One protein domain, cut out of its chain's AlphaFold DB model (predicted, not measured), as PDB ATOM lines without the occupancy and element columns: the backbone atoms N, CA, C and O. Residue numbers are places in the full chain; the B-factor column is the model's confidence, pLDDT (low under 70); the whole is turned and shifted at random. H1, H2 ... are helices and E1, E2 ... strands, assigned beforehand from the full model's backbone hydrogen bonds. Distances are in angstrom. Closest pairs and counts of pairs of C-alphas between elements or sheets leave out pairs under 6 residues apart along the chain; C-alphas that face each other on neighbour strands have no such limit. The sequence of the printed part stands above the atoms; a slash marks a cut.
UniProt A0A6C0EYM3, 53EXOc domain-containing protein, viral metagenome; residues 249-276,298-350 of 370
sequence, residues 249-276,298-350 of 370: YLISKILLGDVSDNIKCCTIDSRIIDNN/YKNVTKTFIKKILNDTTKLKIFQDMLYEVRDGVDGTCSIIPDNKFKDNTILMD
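This is residues 249 to 276 and 298 to 350 of the 370 residues of the protein "53EXOc domain-containing protein" of viral metagenome (UniProt A0A6C0EYM3). A short helix, H1, sits in the middle with H3 and H5 packed on different sides of it, while the longest helix, H4, crosses past one side of the group, reaching from H3 to H5. A small ladder of two short strands, E1 and E2, lies off the core with the short helix H2, whose centre is the farthest from the mean of the C-alphas. The printed part has 81 residues, with five named helices and two named strands in the order H1, E1, H2, E2, H3, H4, H5; the sheet, E1 - E2, is antiparallel and the class is mostly helix. The whole is compact, with a radius of gyration of the C-alphas of 11.6 A, and rounded, spanning 31 by 28 by 22 A.

H1, residues 249 to 256, touches H5, residues 341 to 349, at a steep tilt of 48 degrees, opposite ways; their closest C-alphas, of Ile 254 and Asn 345, are 5.2 A apart. H1 also touches H3, residues 303 to 310, at a steep tilt of 46 degrees, opposite ways, closest at the C-alphas of Ser 252 and Ile 306, 6.1 A. H3 and H5 are apart. E1, residues 267 to 269, and E2, residues 298 to 300, are antiparallel neighbours at 140 degrees, with N 268 and O 299 within hydrogen-bond range at 2.9 A. H2, residues 271 to 274, only just touches H3, with 3 pairs of C-alphas within 8 A, the closest being those of Ile 273 and Phe 305, 6.9 A. H4, residues 313 to 327, touches H5 with residues 323 to 326 alone, the same way at a steep tilt of 67 degrees, only just short of perpendicular; the closest C-alphas, of Val 326 and Lys 343, are 6.2 A apart. H3 and H4 only just touch, only at the corner, with 3 pairs of C-alphas within 8 A, the closest being those of Ile 309 and Lys 315, 5.4 A. In H1, H3 and H5 every O i to N i+4 pair is within hydrogen-bond range, in H4 10 of 11; H2 is too short for such a pair.

H1 begins at C-alpha 249 (-27.325, 12.952, 3.139) and is 10.5 A long. H3 is 10.6 A long. H4 is 20.7 A long, from C-alpha 313 (-39.215, 8.981, 10.546). H5 is 11.8 A long and ends at C-alpha 349 (-22.884, 7.102, -4.988).

The C-alphas farthest apart, of Asp 261 and Asn 276, are 33.5 A apart. Residues 277 to 297 are not printed, and C-alphas 276 and 298 are 17.8 A apart across this cut. The link from H4 to H5, residues 328 to 340, is long. Residues 275 to 276 and 331 to 334 have pLDDT under 70.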
ATOM      1  N   TYR A 249     -27.993  12.327   4.276       93.06
ATOM      2  CA  TYR A 249     -27.325  12.952   3.139       93.06
ATOM      3  C   TYR A 249     -27.269  12.000   1.937       93.06
ATOM      4  O   TYR A 249     -27.729  12.361   0.853       93.06
ATOM      5  N   LEU A 250     -26.782  10.773   2.141       95.88
ATOM      6  CA  LEU A 250     -26.643   9.773   1.086       95.88
ATOM      7  C   LEU A 250     -27.995   9.410   0.457       95.88
ATOM      8  O   LEU A 250     -28.129   9.469  -0.760       95.88
ATOM      9  N   ILE A 251     -29.027   9.135   1.259       95.88
ATOM     10  CA  ILE A 251     -30.394   8.870   0.777       95.88
ATOM     11  C   ILE A 251     -30.914  10.051  -0.048       95.88
ATOM     12  O   ILE A 251     -31.483   9.862  -1.124       95.88
ATOM     13  N   SER A 252     -30.687  11.283   0.419       95.94
ATOM     14  CA  SER A 252     -31.079  12.483  -0.327       95.94
ATOM     15  C   SER A 252     -30.402  12.549  -1.687       95.94
ATOM     16  O   SER A 252     -31.053  12.875  -2.679       95.94
ATOM     17  N   LYS A 253     -29.106  12.232  -1.732       95.94
ATOM     18  CA  LYS A 253     -28.303  12.224  -2.952       95.94
ATOM     19  C   LYS A 253     -28.761  11.127  -3.917       95.94
ATOM     20  O   LYS A 253     -29.038  11.432  -5.072       95.94
ATOM     21  N   ILE A 254     -28.952   9.900  -3.428       96.75
ATOM     22  CA  ILE A 254     -29.456   8.754  -4.202       96.75
ATOM     23  C   ILE A 254     -30.797   9.098  -4.848       96.75
ATOM     24  O   ILE A 254     -30.981   8.904  -6.048       96.75
ATOM     25  N   LEU A 255     -31.728   9.658  -4.076       95.94
ATOM     26  CA  LEU A 255     -33.059   9.992  -4.568       95.94
ATOM     27  C   LEU A 255     -33.049  11.175  -5.550       95.94
ATOM     28  O   LEU A 255     -33.771  11.145  -6.546       95.94
ATOM     29  N   LEU A 256     -32.246  12.215  -5.301       96.38
ATOM     30  CA  LEU A 256     -32.152  13.395  -6.175       96.38
ATOM     31  C   LEU A 256     -31.285  13.178  -7.420       96.38
ATOM     32  O   LEU A 256     -31.403  13.952  -8.370       96.38
ATOM     33  N   GLY A 257     -30.422  12.166  -7.421       95.31
ATOM     34  CA  GLY A 257     -29.361  12.042  -8.410       95.31
ATOM     35  C   GLY A 257     -28.294  13.137  -8.269       95.31
ATOM     36  O   GLY A 257     -28.260  13.916  -7.312       95.31
ATOM     37  N   ASP A 258     -27.407  13.199  -9.257       93.62
ATOM     38  CA  ASP A 258     -26.349  14.197  -9.354       93.62
ATOM     39  C   ASP A 258     -26.182  14.661 -10.802       93.62
ATOM     40  O   ASP A 258     -25.604  13.981 -11.648       93.62
ATOM     41  N   VAL A 259     -26.662  15.871 -11.080       91.25
ATOM     42  CA  VAL A 259     -26.584  16.482 -12.411       91.25
ATOM     43  C   VAL A 259     -25.134  16.691 -12.861       91.25
ATOM     44  O   VAL A 259     -24.847  16.565 -14.051       91.25
ATOM     45  N   SER A 260     -24.212  16.990 -11.938       88.50
ATOM     46  CA  SER A 260     -22.801  17.239 -12.267       88.50
ATOM     47  C   SER A 260     -22.069  15.977 -12.733       88.50
ATOM     48  O   SER A 260     -21.141  16.055 -13.544       88.50
ATOM     49  N   ASP A 261     -22.559  14.824 -12.287       91.31
ATOM     50  CA  ASP A 261     -22.057  13.495 -12.626       91.31
ATOM     51  C   ASP A 261     -22.919  12.774 -13.667       91.31
ATOM     52  O   ASP A 261     -22.606  11.652 -14.071       91.31
ATOM     53  N   ASN A 262     -23.959  13.453 -14.161       92.94
ATOM     54  CA  ASN A 262     -24.938  12.928 -15.106       92.94
ATOM     55  C   ASN A 262     -25.727  11.717 -14.561       92.94
ATOM     56  O   ASN A 262     -26.095  10.810 -15.305       92.94
ATOM     57  N   ILE A 263     -26.012  11.717 -13.256       93.88
ATOM     58  CA  ILE A 263     -26.860  10.732 -12.584       93.88
ATOM     59  C   ILE A 263     -28.261  11.324 -12.392       93.88
ATOM     60  O   ILE A 263     -28.429  12.388 -11.796       93.88
ATOM     61  N   LYS A 264     -29.289  10.639 -12.897       94.25
ATOM     62  CA  LYS A 264     -30.684  11.108 -12.842       94.25
ATOM     63  C   LYS A 264     -31.322  10.843 -11.474       94.25
ATOM     64  O   LYS A 264     -30.939   9.905 -10.779       94.25
ATOM     65  N   CYS A 265     -32.322  11.646 -11.114       95.56
ATOM     66  CA  CYS A 265     -33.127  11.426  -9.914       95.56
ATOM     67  C   CYS A 265     -33.997  10.166 -10.034       95.56
ATOM     68  O   CYS A 265     -34.351   9.753 -11.140       95.56
ATOM     69  N   CYS A 266     -34.412   9.612  -8.896       95.00
ATOM     70  CA  CYS A 266     -35.439   8.576  -8.846       95.00
ATOM     71  C   CYS A 266     -36.824   9.130  -9.221       95.00
ATOM     72  O   CYS A 266     -37.098  10.332  -9.096       95.00
ATOM     73  N   THR A 267     -37.724   8.227  -9.613       93.06
ATOM     74  CA  THR A 267     -39.170   8.477  -9.642       93.06
ATOM     75  C   THR A 267     -39.828   7.729  -8.488       93.06
ATOM     76  O   THR A 267     -39.470   6.588  -8.223       93.06
ATOM     77  N   ILE A 268     -40.745   8.369  -7.761       90.69
ATOM     78  CA  ILE A 268     -41.402   7.755  -6.596       90.69
ATOM     79  C   ILE A 268     -42.919   7.898  -6.663       90.69
ATOM     80  O   ILE A 268     -43.431   8.875  -7.217       90.69
ATOM     81  N   ASP A 269     -43.629   6.921  -6.103       89.31
ATOM     82  CA  ASP A 269     -45.085   6.950  -5.956       89.31
ATOM     83  C   ASP A 269     -45.511   8.172  -5.128       89.31
ATOM     84  O   ASP A 269     -45.144   8.324  -3.957       89.31
ATOM     85  N   SER A 270     -46.310   9.058  -5.729       82.94
ATOM     86  CA  SER A 270     -46.718  10.309  -5.090       82.94
ATOM     87  C   SER A 270     -47.536  10.109  -3.811       82.94
ATOM     88  O   SER A 270     -47.523  10.986  -2.950       82.94
ATOM     89  N   ARG A 271     -48.194   8.955  -3.630       82.75
ATOM     90  CA  ARG A 271     -49.002   8.659  -2.431       82.75
ATOM     91  C   ARG A 271     -48.170   8.636  -1.150       82.75
ATOM     92  O   ARG A 271     -48.659   9.001  -0.086       82.75
ATOM     93  N   ILE A 272     -46.891   8.282  -1.255       78.56
ATOM     94  CA  ILE A 272     -45.945   8.265  -0.126       78.56
ATOM     95  C   ILE A 272     -45.658   9.679   0.369       78.56
ATOM     96  O   ILE A 272     -45.303   9.886   1.522       78.56
ATOM     97  N   ILE A 273     -45.827  10.675  -0.494       74.31
ATOM     98  CA  ILE A 273     -45.558  12.072  -0.166       74.31
ATOM     99  C   ILE A 273     -46.781  12.752   0.437       74.31
ATOM    100  O   ILE A 273     -46.630  13.634   1.287       74.31
ATOM    101  N   ASP A 274     -47.966  12.351  -0.019       70.56
ATOM    102  CA  ASP A 274     -49.231  13.006   0.305       70.56
ATOM    103  C   ASP A 274     -49.918  12.383   1.535       70.56
ATOM    104  O   ASP A 274     -50.675  13.065   2.228       70.56
ATOM    105  N   ASN A 275     -49.596  11.132   1.888       61.47
ATOM    106  CA  ASN A 275     -50.104  10.504   3.105       61.47
ATOM    107  C   ASN A 275     -49.372  11.043   4.349       61.47
ATOM    108  O   ASN A 275     -48.236  10.669   4.652       61.47
ATOM    109  N   ASN A 276     -50.050  11.922   5.088       50.72
ATOM    110  CA  ASN A 276     -49.633  12.404   6.411       50.72
ATOM    111  C   ASN A 276     -50.112  11.515   7.573       50.72
ATOM    112  O   ASN A 276     -49.815  11.830   8.717       50.72
ATOM    113  N   TYR A 298     -46.263   8.214 -10.610       89.44
ATOM    114  CA  TYR A 298     -44.850   8.365 -10.277       89.44
ATOM    115  C   TYR A 298     -44.363   9.768 -10.633       89.44
ATOM    116  O   TYR A 298     -44.679  10.299 -11.698       89.44
ATOM    117  N   LYS A 299     -43.599  10.388  -9.731       91.00
ATOM    118  CA  LYS A 299     -43.050  11.739  -9.912       91.00
ATOM    119  C   LYS A 299     -41.549  11.750  -9.656       91.00
ATOM    120  O   LYS A 299     -41.073  11.083  -8.741       91.00
ATOM    121  N   ASN A 300     -40.821  12.558 -10.429       94.00
ATOM    122  CA  ASN A 300     -39.404  12.829 -10.185       94.00
ATOM    123  C   ASN A 300     -39.201  13.389  -8.776       94.00
ATOM    124  O   ASN A 300     -39.934  14.287  -8.345       94.00
ATOM    125  N   VAL A 301     -38.185  12.890  -8.075       94.00
ATOM    126  CA  VAL A 301     -37.840  13.416  -6.757       94.00
ATOM    127  C   VAL A 301     -37.345  14.856  -6.875       94.00
ATOM    128  O   VAL A 301     -36.492  15.192  -7.692       94.00
ATOM    129  N   THR A 302     -37.870  15.720  -6.007       93.56
ATOM    130  CA  THR A 302     -37.464  17.125  -5.890       93.56
ATOM    131  C   THR A 302     -36.914  17.416  -4.497       93.56
ATOM    132  O   THR A 302     -37.149  16.668  -3.547       93.56
ATOM    133  N   LYS A 303     -36.238  18.559  -4.320       93.12
ATOM    134  CA  LYS A 303     -35.759  18.999  -2.994       93.12
ATOM    135  C   LYS A 303     -36.890  19.100  -1.960       93.12
ATOM    136  O   LYS A 303     -36.666  18.858  -0.778       93.12
ATOM    137  N   THR A 304     -38.103  19.435  -2.394       91.56
ATOM    138  CA  THR A 304     -39.290  19.475  -1.526       91.56
ATOM    139  C   THR A 304     -39.687  18.080  -1.049       91.56
ATOM    140  O   THR A 304     -40.077  17.922   0.104       91.56
ATOM    141  N   PHE A 305     -39.551  17.063  -1.903       91.06
ATOM    142  CA  PHE A 305     -39.841  15.674  -1.540       91.06
ATOM    143  C   PHE A 305     -38.841  15.165  -0.508       91.06
ATOM    144  O   PHE A 305     -39.253  14.617   0.508       91.06
ATOM    145  N   ILE A 306     -37.552  15.452  -0.705       93.62
ATOM    146  CA  ILE A 306     -36.512  15.124   0.274       93.62
ATOM    147  C   ILE A 306     -36.825  15.726   1.641       93.62
ATOM    148  O   ILE A 306     -36.826  15.004   2.628       93.62
ATOM    149  N   LYS A 307     -37.173  17.018   1.712       91.81
ATOM    150  CA  LYS A 307     -37.541  17.653   2.991       91.81
ATOM    151  C   LYS A 307     -38.687  16.924   3.698       91.81
ATOM    152  O   LYS A 307     -38.640  16.770   4.911       91.81
ATOM    153  N   LYS A 308     -39.701  16.470   2.954       90.81
ATOM    154  CA  LYS A 308     -40.819  15.696   3.515       90.81
ATOM    155  C   LYS A 308     -40.378  14.313   4.003       90.81
ATOM    156  O   LYS A 308     -40.802  13.910   5.075       90.81
ATOM    157  N   ILE A 309     -39.528  13.618   3.245       90.69
ATOM    158  CA  ILE A 309     -39.005  12.291   3.603       90.69
ATOM    159  C   ILE A 309     -38.119  12.375   4.851       90.69
ATOM    160  O   ILE A 309     -38.305  11.605   5.782       90.69
ATOM    161  N   LEU A 310     -37.180  13.324   4.901       89.69
ATOM    162  CA  LEU A 310     -36.229  13.440   6.012       89.69
ATOM    163  C   LEU A 310     -36.869  13.894   7.333       89.69
ATOM    164  O   LEU A 310     -36.314  13.613   8.394       89.69
ATOM    165  N   ASN A 311     -38.006  14.593   7.269       88.88
ATOM    166  CA  ASN A 311     -38.749  15.062   8.444       88.88
ATOM    167  C   ASN A 311     -39.779  14.042   8.961       88.88
ATOM    168  O   ASN A 311     -40.430  14.302   9.970       88.88
ATOM    169  N   ASP A 312     -39.943  12.907   8.281       90.19
ATOM    170  CA  ASP A 312     -40.892  11.853   8.629       90.19
ATOM    171  C   ASP A 312     -40.123  10.550   8.871       90.19
ATOM    172  O   ASP A 312     -39.619   9.921   7.941       90.19
ATOM    173  N   THR A 313     -40.012  10.148  10.138       89.50
ATOM    174  CA  THR A 313     -39.215   8.981  10.546       89.50
ATOM    175  C   THR A 313     -39.673   7.694   9.864       89.50
ATOM    176  O   THR A 313     -38.836   6.867   9.509       89.50
ATOM    177  N   THR A 314     -40.978   7.524   9.642       90.12
ATOM    178  CA  THR A 314     -41.528   6.329   8.992       90.12
ATOM    179  C   THR A 314     -41.130   6.292   7.522       90.12
ATOM    180  O   THR A 314     -40.686   5.259   7.028       90.12
ATOM    181  N   LYS A 315     -41.217   7.430   6.820       90.06
ATOM    182  CA  LYS A 315     -40.796   7.523   5.411       90.06
ATOM    183  C   LYS A 315     -39.292   7.370   5.262       90.06
ATOM    184  O   LYS A 315     -38.848   6.662   4.365       90.06
ATOM    185  N   LEU A 316     -38.505   7.996   6.135       91.75
ATOM    186  CA  LEU A 316     -37.055   7.838   6.140       91.75
ATOM    187  C   LEU A 316     -36.657   6.372   6.343       91.75
ATOM    188  O   LEU A 316     -35.787   5.884   5.624       91.75
ATOM    189  N   LYS A 317     -37.323   5.670   7.268       91.94
ATOM    190  CA  LYS A 317     -37.038   4.266   7.576       91.94
ATOM    191  C   LYS A 317     -37.179   3.361   6.351       91.94
ATOM    192  O   LYS A 317     -36.305   2.537   6.131       91.94
ATOM    193  N   ILE A 318     -38.184   3.592   5.502       91.56
ATOM    194  CA  ILE A 318     -38.348   2.866   4.229       91.56
ATOM    195  C   ILE A 318     -37.077   2.959   3.374       91.56
ATOM    196  O   ILE A 318     -36.552   1.947   2.925       91.56
ATOM    197  N   PHE A 319     -36.556   4.169   3.159       93.31
ATOM    198  CA  PHE A 319     -35.368   4.355   2.319       93.31
ATOM    199  C   PHE A 319     -34.078   3.895   3.001       93.31
ATOM    200  O   PHE A 319     -33.139   3.511   2.310       93.31
ATOM    201  N   GLN A 320     -34.020   3.920   4.336       93.94
ATOM    202  CA  GLN A 320     -32.922   3.301   5.080       93.94
ATOM    203  C   GLN A 320     -32.921   1.783   4.890       93.94
ATOM    204  O   GLN A 320     -31.872   1.217   4.604       93.94
ATOM    205  N   ASP A 321     -34.081   1.138   4.990       92.25
ATOM    206  CA  ASP A 321     -34.203  -0.308   4.802       92.25
ATOM    207  C   ASP A 321     -33.821  -0.697   3.367       92.25
ATOM    208  O   ASP A 321     -32.973  -1.565   3.184       92.25
ATOM    209  N   MET A 322     -34.297   0.046   2.361       92.75
ATOM    210  CA  MET A 322     -33.871  -0.141   0.966       92.75
ATOM    211  C   MET A 322     -32.357   0.048   0.772       92.75
ATOM    212  O   MET A 322     -31.730  -0.680   0.005       92.75
ATOM    213  N   LEU A 323     -31.746   1.034   1.440       94.50
ATOM    214  CA  LEU A 323     -30.298   1.255   1.380       94.50
ATOM    215  C   LEU A 323     -29.529   0.052   1.949       94.50
ATOM    216  O   LEU A 323     -28.552  -0.383   1.340       94.50
ATOM    217  N   TYR A 324     -29.964  -0.496   3.088       93.62
ATOM    218  CA  TYR A 324     -29.338  -1.680   3.682       93.62
ATOM    219  C   TYR A 324     -29.534  -2.930   2.820       93.62
ATOM    220  O   TYR A 324     -28.565  -3.640   2.574       93.62
ATOM    221  N   GLU A 325     -30.728  -3.144   2.265       92.81
ATOM    222  CA  GLU A 325     -30.996  -4.246   1.329       92.81
ATOM    223  C   GLU A 325     -30.037  -4.224   0.130       92.81
ATOM    224  O   GLU A 325     -29.438  -5.244  -0.212       92.81
ATOM    225  N   VAL A 326     -29.827  -3.050  -0.482       93.25
ATOM    226  CA  VAL A 326     -28.895  -2.910  -1.612       93.25
ATOM    227  C   VAL A 326     -27.449  -3.191  -1.191       93.25
ATOM    228  O   VAL A 326     -26.718  -3.843  -1.943       93.25
ATOM    229  N   ARG A 327     -27.027  -2.738  -0.003       94.00
ATOM    230  CA  ARG A 327     -25.688  -3.025   0.549       94.00
ATOM    231  C   ARG A 327     -25.471  -4.515   0.805       94.00
ATOM    232  O   ARG A 327     -24.375  -5.012   0.550       94.00
ATOM    233  N   ASP A 328     -26.518  -5.219   1.226       91.75
ATOM    234  CA  ASP A 328     -26.510  -6.666   1.469       91.75
ATOM    235  C   ASP A 328     -26.640  -7.494   0.175       91.75
ATOM    236  O   ASP A 328     -26.626  -8.726   0.203       91.75
ATOM    237  N   GLY A 329     -26.729  -6.836  -0.986       86.44
ATOM    238  CA  GLY A 329     -26.824  -7.489  -2.292       86.44
ATOM    239  C   GLY A 329     -28.222  -8.007  -2.633       86.44
ATOM    240  O   GLY A 329     -28.378  -8.731  -3.618       86.44
ATOM    241  N   VAL A 330     -29.237  -7.629  -1.855       83.06
ATOM    242  CA  VAL A 330     -30.645  -7.914  -2.142       83.06
ATOM    243  C   VAL A 330     -31.134  -6.979  -3.248       83.06
ATOM    244  O   VAL A 330     -30.674  -5.841  -3.401       83.06
ATOM    245  N   ASP A 331     -32.059  -7.468  -4.076       68.81
ATOM    246  CA  ASP A 331     -32.697  -6.629  -5.081       68.81
ATOM    247  C   ASP A 331     -33.647  -5.652  -4.374       68.81
ATOM    248  O   ASP A 331     -34.752  -6.021  -3.993       68.81
ATOM    249  N   GLY A 332     -33.194  -4.412  -4.157       59.31
ATOM    250  CA  GLY A 332     -33.957  -3.327  -3.516       59.31
ATOM    251  C   GLY A 332     -35.137  -2.809  -4.354       59.31
ATOM    252  O   GLY A 332     -35.436  -1.614  -4.349       59.31
ATOM    253  N   THR A 333     -35.766  -3.686  -5.140       64.88
ATOM    254  CA  THR A 333     -36.983  -3.410  -5.897       64.88
ATOM    255  C   THR A 333     -38.138  -3.236  -4.926       64.88
ATOM    256  O   THR A 333     -38.450  -4.134  -4.146       64.88
ATOM    257  N   CYS A 334     -38.811  -2.096  -4.994       68.75
ATOM    258  CA  CYS A 334     -39.964  -1.805  -4.158       68.75
ATOM    259  C   CYS A 334     -41.065  -1.200  -5.024       68.75
ATOM    260  O   CYS A 334     -40.780  -0.420  -5.924       68.75
ATOM    261  N   SER A 335     -42.338  -1.461  -4.715       73.38
ATOM    262  CA  SER A 335     -43.476  -0.842  -5.421       73.38
ATOM    263  C   SER A 335     -43.487   0.695  -5.353       73.38
ATOM    264  O   SER A 335     -44.260   1.347  -6.046       73.38
ATOM    265  N   ILE A 336     -42.658   1.266  -4.482       80.50
ATOM    266  CA  ILE A 336     -42.480   2.696  -4.238       80.50
ATOM    267  C   ILE A 336     -41.680   3.376  -5.358       80.50
ATOM    268  O   ILE A 336     -41.955   4.532  -5.686       80.50
ATOM    269  N   ILE A 337     -40.708   2.663  -5.936       83.31
ATOM    270  CA  ILE A 337     -39.821   3.142  -6.998       83.31
ATOM    271  C   ILE A 337     -39.970   2.163  -8.165       83.31
ATOM    272  O   ILE A 337     -39.556   1.015  -8.041       83.31
ATOM    273  N   PRO A 338     -40.585   2.574  -9.285       79.25
ATOM    274  CA  PRO A 338     -41.015   1.648 -10.332       79.25
ATOM    275  C   PRO A 338     -39.851   1.049 -11.133       79.25
ATOM    276  O   PRO A 338     -40.061   0.126 -11.915       79.25
ATOM    277  N   ASP A 339     -38.643   1.588 -10.974       82.38
ATOM    278  CA  ASP A 339     -37.422   1.157 -11.638       82.38
ATOM    279  C   ASP A 339     -36.305   0.860 -10.623       82.38
ATOM    280  O   ASP A 339     -36.382   1.175  -9.435       82.38
ATOM    281  N   ASN A 340     -35.203   0.285 -11.106       88.56
ATOM    282  CA  ASN A 340     -34.021   0.020 -10.284       88.56
ATOM    283  C   ASN A 340     -33.206   1.289  -9.975       88.56
ATOM    284  O   ASN A 340     -32.064   1.184  -9.529       88.56
ATOM    285  N   LYS A 341     -33.747   2.502 -10.183       91.75
ATOM    286  CA  LYS A 341     -32.944   3.733 -10.126       91.75
ATOM    287  C   LYS A 341     -32.342   3.984  -8.754       91.75
ATOM    288  O   LYS A 341     -31.211   4.447  -8.674       91.75
ATOM    289  N   PHE A 342     -33.057   3.643  -7.683       94.12
ATOM    290  CA  PHE A 342     -32.515   3.757  -6.330       94.12
ATOM    291  C   PHE A 342     -31.305   2.846  -6.137       94.12
ATOM    292  O   PHE A 342     -30.269   3.305  -5.664       94.12
ATOM    293  N   LYS A 343     -31.402   1.586  -6.570       93.94
ATOM    294  CA  LYS A 343     -30.295   0.625  -6.540       93.94
ATOM    295  C   LYS A 343     -29.120   1.098  -7.400       93.94
ATOM    296  O   LYS A 343     -27.998   1.126  -6.909       93.94
ATOM    297  N   ASP A 344     -29.374   1.527  -8.637       93.81
ATOM    298  CA  ASP A 344     -28.344   2.041  -9.549       93.81
ATOM    299  C   ASP A 344     -27.604   3.239  -8.935       93.81
ATOM    300  O   ASP A 344     -26.374   3.272  -8.894       93.81
ATOM    301  N   ASN A 345     -28.354   4.216  -8.420       95.56
ATOM    302  CA  ASN A 345     -27.792   5.410  -7.797       95.56
ATOM    303  C   ASN A 345     -27.038   5.062  -6.508       95.56
ATOM    304  O   ASN A 345     -25.968   5.612  -6.277       95.56
ATOM    305  N   THR A 346     -27.542   4.115  -5.710       95.94
ATOM    306  CA  THR A 346     -26.841   3.600  -4.521       95.94
ATOM    307  C   THR A 346     -25.502   2.987  -4.910       95.94
ATOM    308  O   THR A 346     -24.482   3.356  -4.338       95.94
ATOM    309  N   ILE A 347     -25.481   2.118  -5.929       94.94
ATOM    310  CA  ILE A 347     -24.248   1.513  -6.442       94.94
ATOM    311  C   ILE A 347     -23.254   2.596  -6.859       94.94
ATOM    312  O   ILE A 347     -22.076   2.469  -6.566       94.94
ATOM    313  N   LEU A 348     -23.702   3.657  -7.528       95.44
ATOM    314  CA  LEU A 348     -22.811   4.710  -8.009       95.44
ATOM    315  C   LEU A 348     -22.321   5.656  -6.901       95.44
ATOM    316  O   LEU A 348     -21.188   6.120  -6.977       95.44
ATOM    317  N   MET A 349     -23.146   5.985  -5.908       96.25
ATOM    318  CA  MET A 349     -22.884   7.102  -4.988       96.25
ATOM    319  C   MET A 349     -22.360   6.683  -3.613       96.25
ATOM    320  O   MET A 349     -21.634   7.445  -2.977       96.25
ATOM    321  N   ASP A 350     -22.731   5.496  -3.137       96.81
ATOM    322  CA  ASP A 350     -22.345   5.027  -1.809       96.81
ATOM    323  C   ASP A 350     -20.918   4.465  -1.831       96.81
ATOM    324  O   ASP A 350     -20.617   3.514  -2.557       96.81
TER     325      ASP A 350